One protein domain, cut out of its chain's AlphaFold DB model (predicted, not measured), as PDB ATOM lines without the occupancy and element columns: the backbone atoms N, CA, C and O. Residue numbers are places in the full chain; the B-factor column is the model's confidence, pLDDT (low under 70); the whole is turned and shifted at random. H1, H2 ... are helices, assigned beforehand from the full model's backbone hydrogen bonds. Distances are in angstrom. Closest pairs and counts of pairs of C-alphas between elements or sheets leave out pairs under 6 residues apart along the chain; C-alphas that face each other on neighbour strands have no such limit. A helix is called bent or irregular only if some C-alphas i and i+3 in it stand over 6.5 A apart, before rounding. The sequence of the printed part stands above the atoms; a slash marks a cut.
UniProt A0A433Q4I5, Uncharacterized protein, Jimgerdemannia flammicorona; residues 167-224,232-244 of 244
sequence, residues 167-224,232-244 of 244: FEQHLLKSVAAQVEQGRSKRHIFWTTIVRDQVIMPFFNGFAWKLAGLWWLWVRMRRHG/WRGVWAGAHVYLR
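AT A GLANCE: This is residues 167 to 224 and 232 to 244 of the 244 residues of an uncharacterized protein of Jimgerdemannia flammicorona (UniProt A0A433Q4I5). One long helix, H2, makes the longest axis; at its first end the shorter helix H1 meets it in a corner through a tight turn, and a third short helix, H3, stands free off the last half of H2, beyond a cut. The assembly is open, with few contacts: H1 is near H2 at the corner, and H3 touches no helix. The printed part has 71 residues with three named helices, in the order H1, H2, H3, and no named strand; its class is all helix. It is extended, with a radius of gyration of the C-alphas of 20.5 A, and elongated, spanning 60 by 31 by 19 A.

HOW THE PARTS SIT: H1, residues 167 to 180, and H2, residues 185 to 222, are joined by a tight link of 4 residues. They are close but not clearly touching, with 2 pairs of C-alphas within 8 A; the closest C-alphas are those of Gln 178 and Ile 188, 6.8 A apart. Their lines stand at a steep tilt of 60 degrees, and they run opposite ways. H2 has a kink of 31 degrees near residue 196. It is neither bent nor irregular, but only just: C-alphas 197 and 200 are 6.3 A apart. Residues 193 to 224, of which 193 to 222 belong to H2, stand free. H3, residues 232 to 242, is apart from H2 and from H1. Every backbone O i to N i+4 pair is within hydrogen-bond range in H1 and H3, against 29 of 34 in H2.

IN THESE COORDINATES: H1 begins at C-alpha 167, at (-133.987, 24.451, -10.396), and measures 20.2 A from its first to its last C-alpha, that of Glu 180. H2 runs from Lys 185, its C-alpha at (-142.958, 41.424, -5.084), to Arg 222, its C-alpha at (-90.571, 38.591, -12.417), and is 53.0 A long between these C-alphas. H3 runs from Trp 232 to Tyr 242, 15.5 A from first to last C-alpha, and ends at C-alpha 242, at (-112.006, 51.362, -27.393).

THE WHOLE: The two C-alphas farthest apart are those of Glu 180 and Gly 224, 60.0 A. Residues 225 to 231 are not printed, and C-alphas 224 and 232 are 16.1 A apart across this cut, which lies in the link from H2 to H3. The printed part ends at residue 244, the chain's last residue. The mean pLDDT of the printed part is 85.2; residues 224 and 244 are under 70.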
ATOM      1  N   PHE A 167    -134.086  22.992 -10.429       74.44
ATOM      2  CA  PHE A 167    -133.987  24.451 -10.396       74.44
ATOM      3  C   PHE A 167    -135.336  25.106 -10.075       74.44
ATOM      4  O   PHE A 167    -135.402  26.014  -9.246       74.44
ATOM      5  N   GLU A 168    -136.424  24.593 -10.653       80.31
ATOM      6  CA  GLU A 168    -137.776  25.099 -10.404       80.31
ATOM      7  C   GLU A 168    -138.192  24.879  -8.951       80.31
ATOM      8  O   GLU A 168    -138.715  25.783  -8.302       80.31
ATOM      9  N   GLN A 169    -137.875  23.708  -8.392       86.38
ATOM     10  CA  GLN A 169    -138.174  23.408  -6.990       86.38
ATOM     11  C   GLN A 169    -137.426  24.334  -6.023       86.38
ATOM     12  O   GLN A 169    -137.994  24.766  -5.018       86.38
ATOM     13  N   HIS A 170    -136.162  24.655  -6.313       81.25
ATOM     14  CA  HIS A 170    -135.397  25.615  -5.516       81.25
ATOM     15  C   HIS A 170    -135.957  27.032  -5.629       81.25
ATOM     16  O   HIS A 170    -136.068  27.730  -4.617       81.25
ATOM     17  N   LEU A 171    -136.363  27.438  -6.832       82.19
ATOM     18  CA  LEU A 171    -136.933  28.757  -7.068       82.19
ATOM     19  C   LEU A 171    -138.268  28.917  -6.334       82.19
ATOM     20  O   LEU A 171    -138.432  29.880  -5.586       82.19
ATOM     21  N   LEU A 172    -139.165  27.933  -6.429       86.12
ATOM     22  CA  LEU A 172    -140.448  27.936  -5.720       86.12
ATOM     23  C   LEU A 172    -140.274  28.006  -4.197       86.12
ATOM     24  O   LEU A 172    -140.943  28.805  -3.545       86.12
ATOM     25  N   LYS A 173    -139.329  27.244  -3.627       89.12
ATOM     26  CA  LYS A 173    -139.008  27.317  -2.188       89.12
ATOM     27  C   LYS A 173    -138.491  28.698  -1.781       89.12
ATOM     28  O   LYS A 173    -138.880  29.215  -0.739       89.12
ATOM     29  N   SER A 174    -137.634  29.301  -2.607       82.38
ATOM     30  CA  SER A 174    -137.079  30.633  -2.343       82.38
ATOM     31  C   SER A 174    -138.149  31.726  -2.398       82.38
ATOM     32  O   SER A 174    -138.175  32.609  -1.540       82.38
ATOM     33  N   VAL A 175    -139.080  31.629  -3.352       84.81
ATOM     34  CA  VAL A 175    -140.199  32.565  -3.492       84.81
ATOM     35  C   VAL A 175    -141.158  32.411  -2.314       84.81
ATOM     36  O   VAL A 175    -141.519  33.419  -1.711       84.81
ATOM     37  N   ALA A 176    -141.508  31.180  -1.928       87.81
ATOM     38  CA  ALA A 176    -142.372  30.919  -0.776       87.81
ATOM     39  C   ALA A 176    -141.793  31.515   0.520       87.81
ATOM     40  O   ALA A 176    -142.471  32.284   1.200       87.81
ATOM     41  N   ALA A 177    -140.506  31.275   0.794       88.69
ATOM     42  CA  ALA A 177    -139.832  31.817   1.974       88.69
ATOM     43  C   ALA A 177    -139.802  33.360   2.001       88.69
ATOM     44  O   ALA A 177    -139.867  33.970   3.066       88.69
ATOM     45  N   GLN A 178    -139.702  34.019   0.842       86.12
ATOM     46  CA  GLN A 178    -139.708  35.485   0.771       86.12
ATOM     47  C   GLN A 178    -141.114  36.091   0.866       86.12
ATOM     48  O   GLN A 178    -141.260  37.207   1.371       86.12
ATOM     49  N   VAL A 179    -142.137  35.368   0.409       90.62
ATOM     50  CA  VAL A 179    -143.543  35.758   0.581       90.62
ATOM     51  C   VAL A 179    -143.942  35.672   2.055       90.62
ATOM     52  O   VAL A 179    -144.541  36.617   2.564       90.62
ATOM     53  N   GLU A 180    -143.531  34.619   2.767       91.75
ATOM     54  CA  GLU A 180    -143.749  34.482   4.218       91.75
ATOM     55  C   GLU A 180    -143.090  35.611   5.027       91.75
ATOM     56  O   GLU A 180    -143.618  36.046   6.046       91.75
ATOM     57  N   GLN A 181    -141.972  36.157   4.539       91.06
ATOM     58  CA  GLN A 181    -141.297  37.314   5.141       91.06
ATOM     59  C   GLN A 181    -142.001  38.658   4.869       91.06
ATOM     60  O   GLN A 181    -141.480  39.706   5.248       91.06
ATOM     61  N   GLY A 182    -143.146  38.663   4.177       92.94
ATOM     62  CA  GLY A 182    -143.899  39.879   3.862       92.94
ATOM     63  C   GLY A 182    -143.169  40.828   2.905       92.94
ATOM     64  O   GLY A 182    -143.446  42.029   2.881       92.94
ATOM     65  N   ARG A 183    -142.200  40.333   2.121       88.06
ATOM     66  CA  ARG A 183    -141.433  41.183   1.203       88.06
ATOM     67  C   ARG A 183    -142.245  41.553  -0.034       88.06
ATOM     68  O   ARG A 183    -142.956  40.746  -0.624       88.06
ATOM     69  N   SER A 184    -142.075  42.798  -0.478       93.44
ATOM     70  CA  SER A 184    -142.688  43.303  -1.710       93.44
ATOM     71  C   SER A 184    -142.256  42.481  -2.931       93.44
ATOM     72  O   SER A 184    -141.069  42.204  -3.109       93.44
ATOM     73  N   LYS A 185    -143.199  42.175  -3.833       88.62
ATOM     74  CA  LYS A 185    -142.958  41.424  -5.084       88.62
ATOM     75  C   LYS A 185    -141.823  42.014  -5.932       88.62
ATOM     76  O   LYS A 185    -141.067  41.275  -6.553       88.62
ATOM     77  N   ARG A 186    -141.649  43.344  -5.911       89.25
ATOM     78  CA  ARG A 186    -140.538  44.027  -6.601       89.25
ATOM     79  C   ARG A 186    -139.179  43.675  -6.001       89.25
ATOM     80  O   ARG A 186    -138.205  43.520  -6.729       89.25
ATOM     81  N   HIS A 187    -139.118  43.532  -4.681       87.44
ATOM     82  CA  HIS A 187    -137.897  43.159  -3.980       87.44
ATOM     83  C   HIS A 187    -137.529  41.691  -4.233       87.44
ATOM     84  O   HIS A 187    -136.360  41.395  -4.477       87.44
ATOM     85  N   ILE A 188    -138.528  40.803  -4.259       85.75
ATOM     86  CA  ILE A 188    -138.371  39.390  -4.638       85.75
ATOM     87  C   ILE A 188    -137.792  39.296  -6.051       85.75
ATOM     88  O   ILE A 188    -136.727  38.717  -6.230       85.75
ATOM     89  N   PHE A 189    -138.414  39.960  -7.030       87.38
ATOM     90  CA  PHE A 189    -137.947  39.986  -8.420       87.38
ATOM     91  C   PHE A 189    -136.508  40.507  -8.548       87.38
ATOM     92  O   PHE A 189    -135.664  39.875  -9.179       87.38
ATOM     93  N   TRP A 190    -136.198  41.638  -7.904       91.25
ATOM     94  CA  TRP A 190    -134.859  42.226  -7.956       91.25
ATOM     95  C   TRP A 190    -133.792  41.296  -7.373       91.25
ATOM     96  O   TRP A 190    -132.715  41.126  -7.939       91.25
ATOM     97  N   THR A 191    -134.090  40.673  -6.234       83.69
ATOM     98  CA  THR A 191    -133.122  39.814  -5.549       83.69
ATOM     99  C   THR A 191    -132.967  38.447  -6.191       83.69
ATOM    100  O   THR A 191    -131.872  37.917  -6.132       83.69
ATOM    101  N   THR A 192    -134.000  37.883  -6.811       80.31
ATOM    102  CA  THR A 192    -133.913  36.540  -7.414       80.31
ATOM    103  C   THR A 192    -133.432  36.575  -8.858       80.31
ATOM    104  O   THR A 192    -132.593  35.773  -9.242       80.31
ATOM    105  N   ILE A 193    -133.899  37.518  -9.676       81.75
ATOM    106  CA  ILE A 193    -133.556  37.521 -11.106       81.75
ATOM    107  C   ILE A 193    -132.277  38.312 -11.354       81.75
ATOM    108  O   ILE A 193    -131.340  37.811 -11.970       81.75
ATOM    109  N   VAL A 194    -132.190  39.537 -10.837       84.06
ATOM    110  CA  VAL A 194    -131.046  40.404 -11.151       84.06
ATOM    111  C   VAL A 194    -129.795  39.940 -10.413       84.06
ATOM    112  O   VAL A 194    -128.725  39.845 -11.013       84.06
ATOM    113  N   ARG A 195    -129.915  39.592  -9.127       82.56
ATOM    114  CA  ARG A 195    -128.763  39.142  -8.335       82.56
ATOM    115  C   ARG A 195    -128.238  37.778  -8.781       82.56
ATOM    116  O   ARG A 195    -127.041  37.657  -9.038       82.56
ATOM    117  N   ASP A 196    -129.112  36.778  -8.865       77.38
ATOM    118  CA  ASP A 196    -128.643  35.403  -9.043       77.38
ATOM    119  C   ASP A 196    -128.362  35.080 -10.511       77.38
ATOM    120  O   ASP A 196    -127.377  34.403 -10.794       77.38
ATOM    121  N   GLN A 197    -129.152  35.600 -11.458       81.00
ATOM    122  CA  GLN A 197    -128.976  35.242 -12.871       81.00
ATOM    123  C   GLN A 197    -128.054  36.184 -13.642       81.00
ATOM    124  O   GLN A 197    -127.359  35.736 -14.547       81.00
ATOM    125  N   VAL A 198    -128.031  37.478 -13.311       81.06
ATOM    126  CA  VAL A 198    -127.266  38.467 -14.095       81.06
ATOM    127  C   VAL A 198    -125.970  38.836 -13.392       81.06
ATOM    128  O   VAL A 198    -124.888  38.783 -13.974       81.06
ATOM    129  N   ILE A 199    -126.067  39.195 -12.115       87.06
ATOM    130  CA  ILE A 199    -124.943  39.755 -11.372       87.06
ATOM    131  C   ILE A 199    -123.891  38.681 -11.059       87.06
ATOM    132  O   ILE A 199    -122.698  38.930 -11.232       87.06
ATOM    133  N   MET A 200    -124.300  37.484 -10.630       86.12
ATOM    134  CA  MET A 200    -123.356  36.429 -10.245       86.12
ATOM    135  C   MET A 200    -122.427  35.955 -11.383       86.12
ATOM    136  O   MET A 200    -121.209  35.958 -11.179       86.12
ATOM    137  N   PRO A 201    -122.924  35.593 -12.586       85.00
ATOM    138  CA  PRO A 201    -122.043  35.197 -13.684       85.00
ATOM    139  C   PRO A 201    -121.188  36.363 -14.188       85.00
ATOM    140  O   PRO A 201    -120.033  36.147 -14.558       85.00
ATOM    141  N   PHE A 202    -121.701  37.598 -14.126       90.19
ATOM    142  CA  PHE A 202    -120.923  38.785 -14.466       90.19
ATOM    143  C   PHE A 202    -119.732  38.967 -13.521       90.19
ATOM    144  O   PHE A 202    -118.604  39.117 -13.984       90.19
ATOM    145  N   PHE A 203    -119.948  38.880 -12.204       91.38
ATOM    146  CA  PHE A 203    -118.856  38.952 -11.232       91.38
ATOM    147  C   PHE A 203    -117.868  37.802 -11.381       91.38
ATOM    148  O   PHE A 203    -116.670  38.037 -11.258       91.38
ATOM    149  N   ASN A 204    -118.340  36.589 -11.673       90.62
ATOM    150  CA  ASN A 204    -117.453  35.449 -11.873       90.62
ATOM    151  C   ASN A 204    -116.548  35.678 -13.097       90.62
ATOM    152  O   ASN A 204    -115.325  35.656 -12.977       90.62
ATOM    153  N   GLY A 205    -117.124  36.016 -14.257       90.50
ATOM    154  CA  GLY A 205    -116.353  36.323 -15.466       90.50
ATOM    155  C   GLY A 205    -115.417  37.525 -15.296       90.50
ATOM    156  O   GLY A 205    -114.254  37.479 -15.702       90.50
ATOM    157  N   PHE A 206    -115.888  38.584 -14.635       94.31
ATOM    158  CA  PHE A 206    -115.098  39.781 -14.363       94.31
ATOM    159  C   PHE A 206    -113.930  39.505 -13.404       94.31
ATOM    160  O   PHE A 206    -112.803  39.928 -13.666       94.31
ATOM    161  N   ALA A 207    -114.162  38.741 -12.333       96.06
ATOM    162  CA  ALA A 207    -113.121  38.336 -11.394       96.06
ATOM    163  C   ALA A 207    -112.036  37.501 -12.085       96.06
ATOM    164  O   ALA A 207    -110.853  37.740 -11.849       96.06
ATOM    165  N   TRP A 208    -112.409  36.594 -12.994       95.81
ATOM    166  CA  TRP A 208    -111.444  35.833 -13.792       95.81
ATOM    167  C   TRP A 208    -110.602  36.717 -14.711       95.81
ATOM    168  O   TRP A 208    -109.389  36.525 -14.798       95.81
ATOM    169  N   LYS A 209    -111.200  37.728 -15.353       92.81
ATOM    170  CA  LYS A 209    -110.447  38.691 -16.173       92.81
ATOM    171  C   LYS A 209    -109.466  39.511 -15.331       92.81
ATOM    172  O   LYS A 209    -108.314  39.669 -15.733       92.81
ATOM    173  N   LEU A 210    -109.876  39.968 -14.146       93.88
ATOM    174  CA  LEU A 210    -108.978  40.658 -13.215       93.88
ATOM    175  C   LEU A 210    -107.860  39.745 -12.705       93.88
ATOM    176  O   LEU A 210    -106.706  40.166 -12.665       93.88
ATOM    177  N   ALA A 211    -108.177  38.496 -12.359       95.44
ATOM    178  CA  ALA A 211    -107.194  37.513 -11.924       95.44
ATOM    179  C   ALA A 211    -106.176  37.199 -13.033       95.44
ATOM    180  O   ALA A 211    -104.978  37.146 -12.761       95.44
ATOM    181  N   GLY A 212    -106.625  37.062 -14.285       95.31
ATOM    182  CA  GLY A 212    -105.755  36.873 -15.447       95.31
ATOM    183  C   GLY A 212    -104.840  38.073 -15.700       95.31
ATOM    184  O   GLY A 212    -103.633  37.906 -15.880       95.31
ATOM    185  N   LEU A 213    -105.382  39.293 -15.623       89.56
ATOM    186  CA  LEU A 213    -104.599  40.523 -15.762       89.56
ATOM    187  C   LEU A 213    -103.569  40.668 -14.630       89.56
ATOM    188  O   LEU A 213    -102.413  41.017 -14.872       89.56
ATOM    189  N   TRP A 214    -103.970  40.347 -13.398       92.81
ATOM    190  CA  TRP A 214    -103.086  40.322 -12.236       92.81
ATOM    191  C   TRP A 214    -101.971  39.286 -12.395       92.81
ATOM    192  O   TRP A 214    -100.803  39.591 -12.161       92.81
ATOM    193  N   TRP A 215    -102.305  38.072 -12.832       94.25
ATOM    194  CA  TRP A 215    -101.335  37.010 -13.086       94.25
ATOM    195  C   TRP A 215    -100.306  37.417 -14.144       94.25
ATOM    196  O   TRP A 215     -99.098  37.277 -13.924       94.25
ATOM    197  N   LEU A 216    -100.768  37.987 -15.260       88.25
ATOM    198  CA  LEU A 216     -99.906  38.507 -16.318       88.25
ATOM    199  C   LEU A 216     -98.963  39.589 -15.776       88.25
ATOM    200  O   LEU A 216     -97.757  39.548 -16.024       88.25
ATOM    201  N   TRP A 217     -99.491  40.508 -14.970       87.31
ATOM    202  CA  TRP A 217     -98.712  41.567 -14.338       87.31
ATOM    203  C   TRP A 217     -97.647  41.029 -13.371       87.31
ATOM    204  O   TRP A 217     -96.487  41.453 -13.419       87.31
ATOM    205  N   VAL A 218     -97.996  40.049 -12.528       89.88
ATOM    206  CA  VAL A 218     -97.044  39.376 -11.628       89.88
ATOM    207  C   VAL A 218     -95.937  38.696 -12.435       89.88
ATOM    208  O   VAL A 218     -94.761  38.791 -12.074       89.88
ATOM    209  N   ARG A 219     -96.282  38.043 -13.550       88.44
ATOM    210  CA  ARG A 219     -95.304  37.392 -14.427       88.44
ATOM    211  C   ARG A 219     -94.371  38.406 -15.090       88.44
ATOM    212  O   ARG A 219     -93.161  38.191 -15.092       88.44
ATOM    213  N   MET A 220     -94.898  39.525 -15.583       83.19
ATOM    214  CA  MET A 220     -94.092  40.606 -16.164       83.19
ATOM    215  C   MET A 220     -93.115  41.205 -15.145       83.19
ATOM    216  O   MET A 220     -91.957  41.452 -15.479       83.19
ATOM    217  N   ARG A 221     -93.531  41.361 -13.879       82.31
ATOM    218  CA  ARG A 221     -92.637  41.825 -12.804       82.31
ATOM    219  C   ARG A 221     -91.451  40.893 -12.561       82.31
ATOM    220  O   ARG A 221     -90.349  41.378 -12.319       82.31
ATOM    221  N   ARG A 222     -91.650  39.574 -12.638       84.19
ATOM    222  CA  ARG A 222     -90.571  38.591 -12.417       84.19
ATOM    223  C   ARG A 222     -89.476  38.645 -13.484       84.19
ATOM    224  O   ARG A 222     -88.342  38.299 -13.185       84.19
ATOM    225  N   HIS A 223     -89.795  39.099 -14.695       80.69
ATOM    226  CA  HIS A 223     -88.826  39.218 -15.787       80.69
ATOM    227  C   HIS A 223     -88.040  40.542 -15.787       80.69
ATOM    228  O   HIS A 223     -87.272  40.780 -16.713       80.69
ATOM    229  N   GLY A 224     -88.197  41.401 -14.771       66.00
ATOM    230  CA  GLY A 224     -87.312  42.550 -14.511       66.00
ATOM    231  C   GLY A 224     -87.304  43.672 -15.561       66.00
ATOM    232  O   GLY A 224     -86.633  44.677 -15.353       66.00
ATOM    233  N   TRP A 232     -99.454  50.494 -16.957       77.69
ATOM    234  CA  TRP A 232    -100.606  51.397 -16.880       77.69
ATOM    235  C   TRP A 232    -100.753  52.265 -18.131       77.69
ATOM    236  O   TRP A 232    -101.879  52.553 -18.525       77.69
ATOM    237  N   ARG A 233     -99.643  52.622 -18.793       78.69
ATOM    238  CA  ARG A 233     -99.673  53.306 -20.094       78.69
ATOM    239  C   ARG A 233    -100.270  52.434 -21.199       78.69
ATOM    240  O   ARG A 233    -101.069  52.948 -21.970       78.69
ATOM    241  N   GLY A 234     -99.940  51.143 -21.250       74.62
ATOM    242  CA  GLY A 234    -100.533  50.207 -22.214       74.62
ATOM    243  C   GLY A 234    -102.039  50.018 -22.006       74.62
ATOM    244  O   GLY A 234    -102.805  50.080 -22.963       74.62
ATOM    245  N   VAL A 235    -102.479  49.883 -20.750       80.00
ATOM    246  CA  VAL A 235    -103.910  49.781 -20.411       80.00
ATOM    247  C   VAL A 235    -104.661  51.071 -20.758       80.00
ATOM    248  O   VAL A 235    -105.734  51.009 -21.353       80.00
ATOM    249  N   TRP A 236    -104.093  52.242 -20.450       81.75
ATOM    250  CA  TRP A 236    -104.686  53.535 -20.815       81.75
ATOM    251  C   TRP A 236    -104.742  53.758 -22.328       81.75
ATOM    252  O   TRP A 236    -105.746  54.260 -22.826       81.75
ATOM    253  N   ALA A 237    -103.698  53.364 -23.063       80.56
ATOM    254  CA  ALA A 237    -103.676  53.458 -24.519       80.56
ATOM    255  C   ALA A 237    -104.739  52.550 -25.156       80.56
ATOM    256  O   ALA A 237    -105.492  53.004 -26.011       80.56
ATOM    257  N   GLY A 238    -104.867  51.305 -24.683       75.88
ATOM    258  CA  GLY A 238    -105.910  50.385 -25.142       75.88
ATOM    259  C   GLY A 238    -107.325  50.881 -24.825       75.88
ATOM    260  O   GLY A 238    -108.196  50.844 -25.689       75.88
ATOM    261  N   ALA A 239    -107.552  51.418 -23.621       83.19
ATOM    262  CA  ALA A 239    -108.845  51.989 -23.240       83.19
ATOM    263  C   ALA A 239    -109.228  53.200 -24.110       83.19
ATOM    264  O   ALA A 239    -110.387  53.336 -24.494       83.19
ATOM    265  N   HIS A 240    -108.257  54.045 -24.471       80.44
ATOM    266  CA  HIS A 240    -108.487  55.181 -25.366       80.44
ATOM    267  C   HIS A 240    -108.879  54.770 -26.791       80.44
ATOM    268  O   HIS A 240    -109.616  55.510 -27.438       80.44
ATOM    269  N   VAL A 241    -108.408  53.617 -27.276       81.62
ATOM    270  CA  VAL A 241    -108.777  53.088 -28.601       81.62
ATOM    271  C   VAL A 241    -110.201  52.531 -28.601       81.62
ATOM    272  O   VAL A 241    -110.918  52.722 -29.570       81.62
ATOM    273  N   TYR A 242    -110.644  51.905 -27.507       70.81
ATOM    274  CA  TYR A 242    -112.006  51.362 -27.393       70.81
ATOM    275  C   TYR A 242    -113.100  52.418 -27.169       70.81
ATOM    276  O   TYR A 242    -114.280  52.120 -27.331       70.81
ATOM    277  N   LEU A 243    -112.726  53.629 -26.755       71.81
ATOM    278  CA  LEU A 243    -113.650  54.733 -26.467       71.81
ATOM    279  C   LEU A 243    -113.861  55.687 -27.655       71.81
ATOM    280  O   LEU A 243    -114.531  56.708 -27.489       71.81
ATOM    281  N   ARG A 244    -113.277  55.393 -28.819       62.47
ATOM    282  CA  ARG A 244    -113.344  56.221 -30.026       62.47
ATOM    283  C   ARG A 244    -114.122  55.514 -31.123       62.47
ATOM    284  O   ARG A 244    -114.854  56.233 -31.832       62.47
TER     285      ARG A 244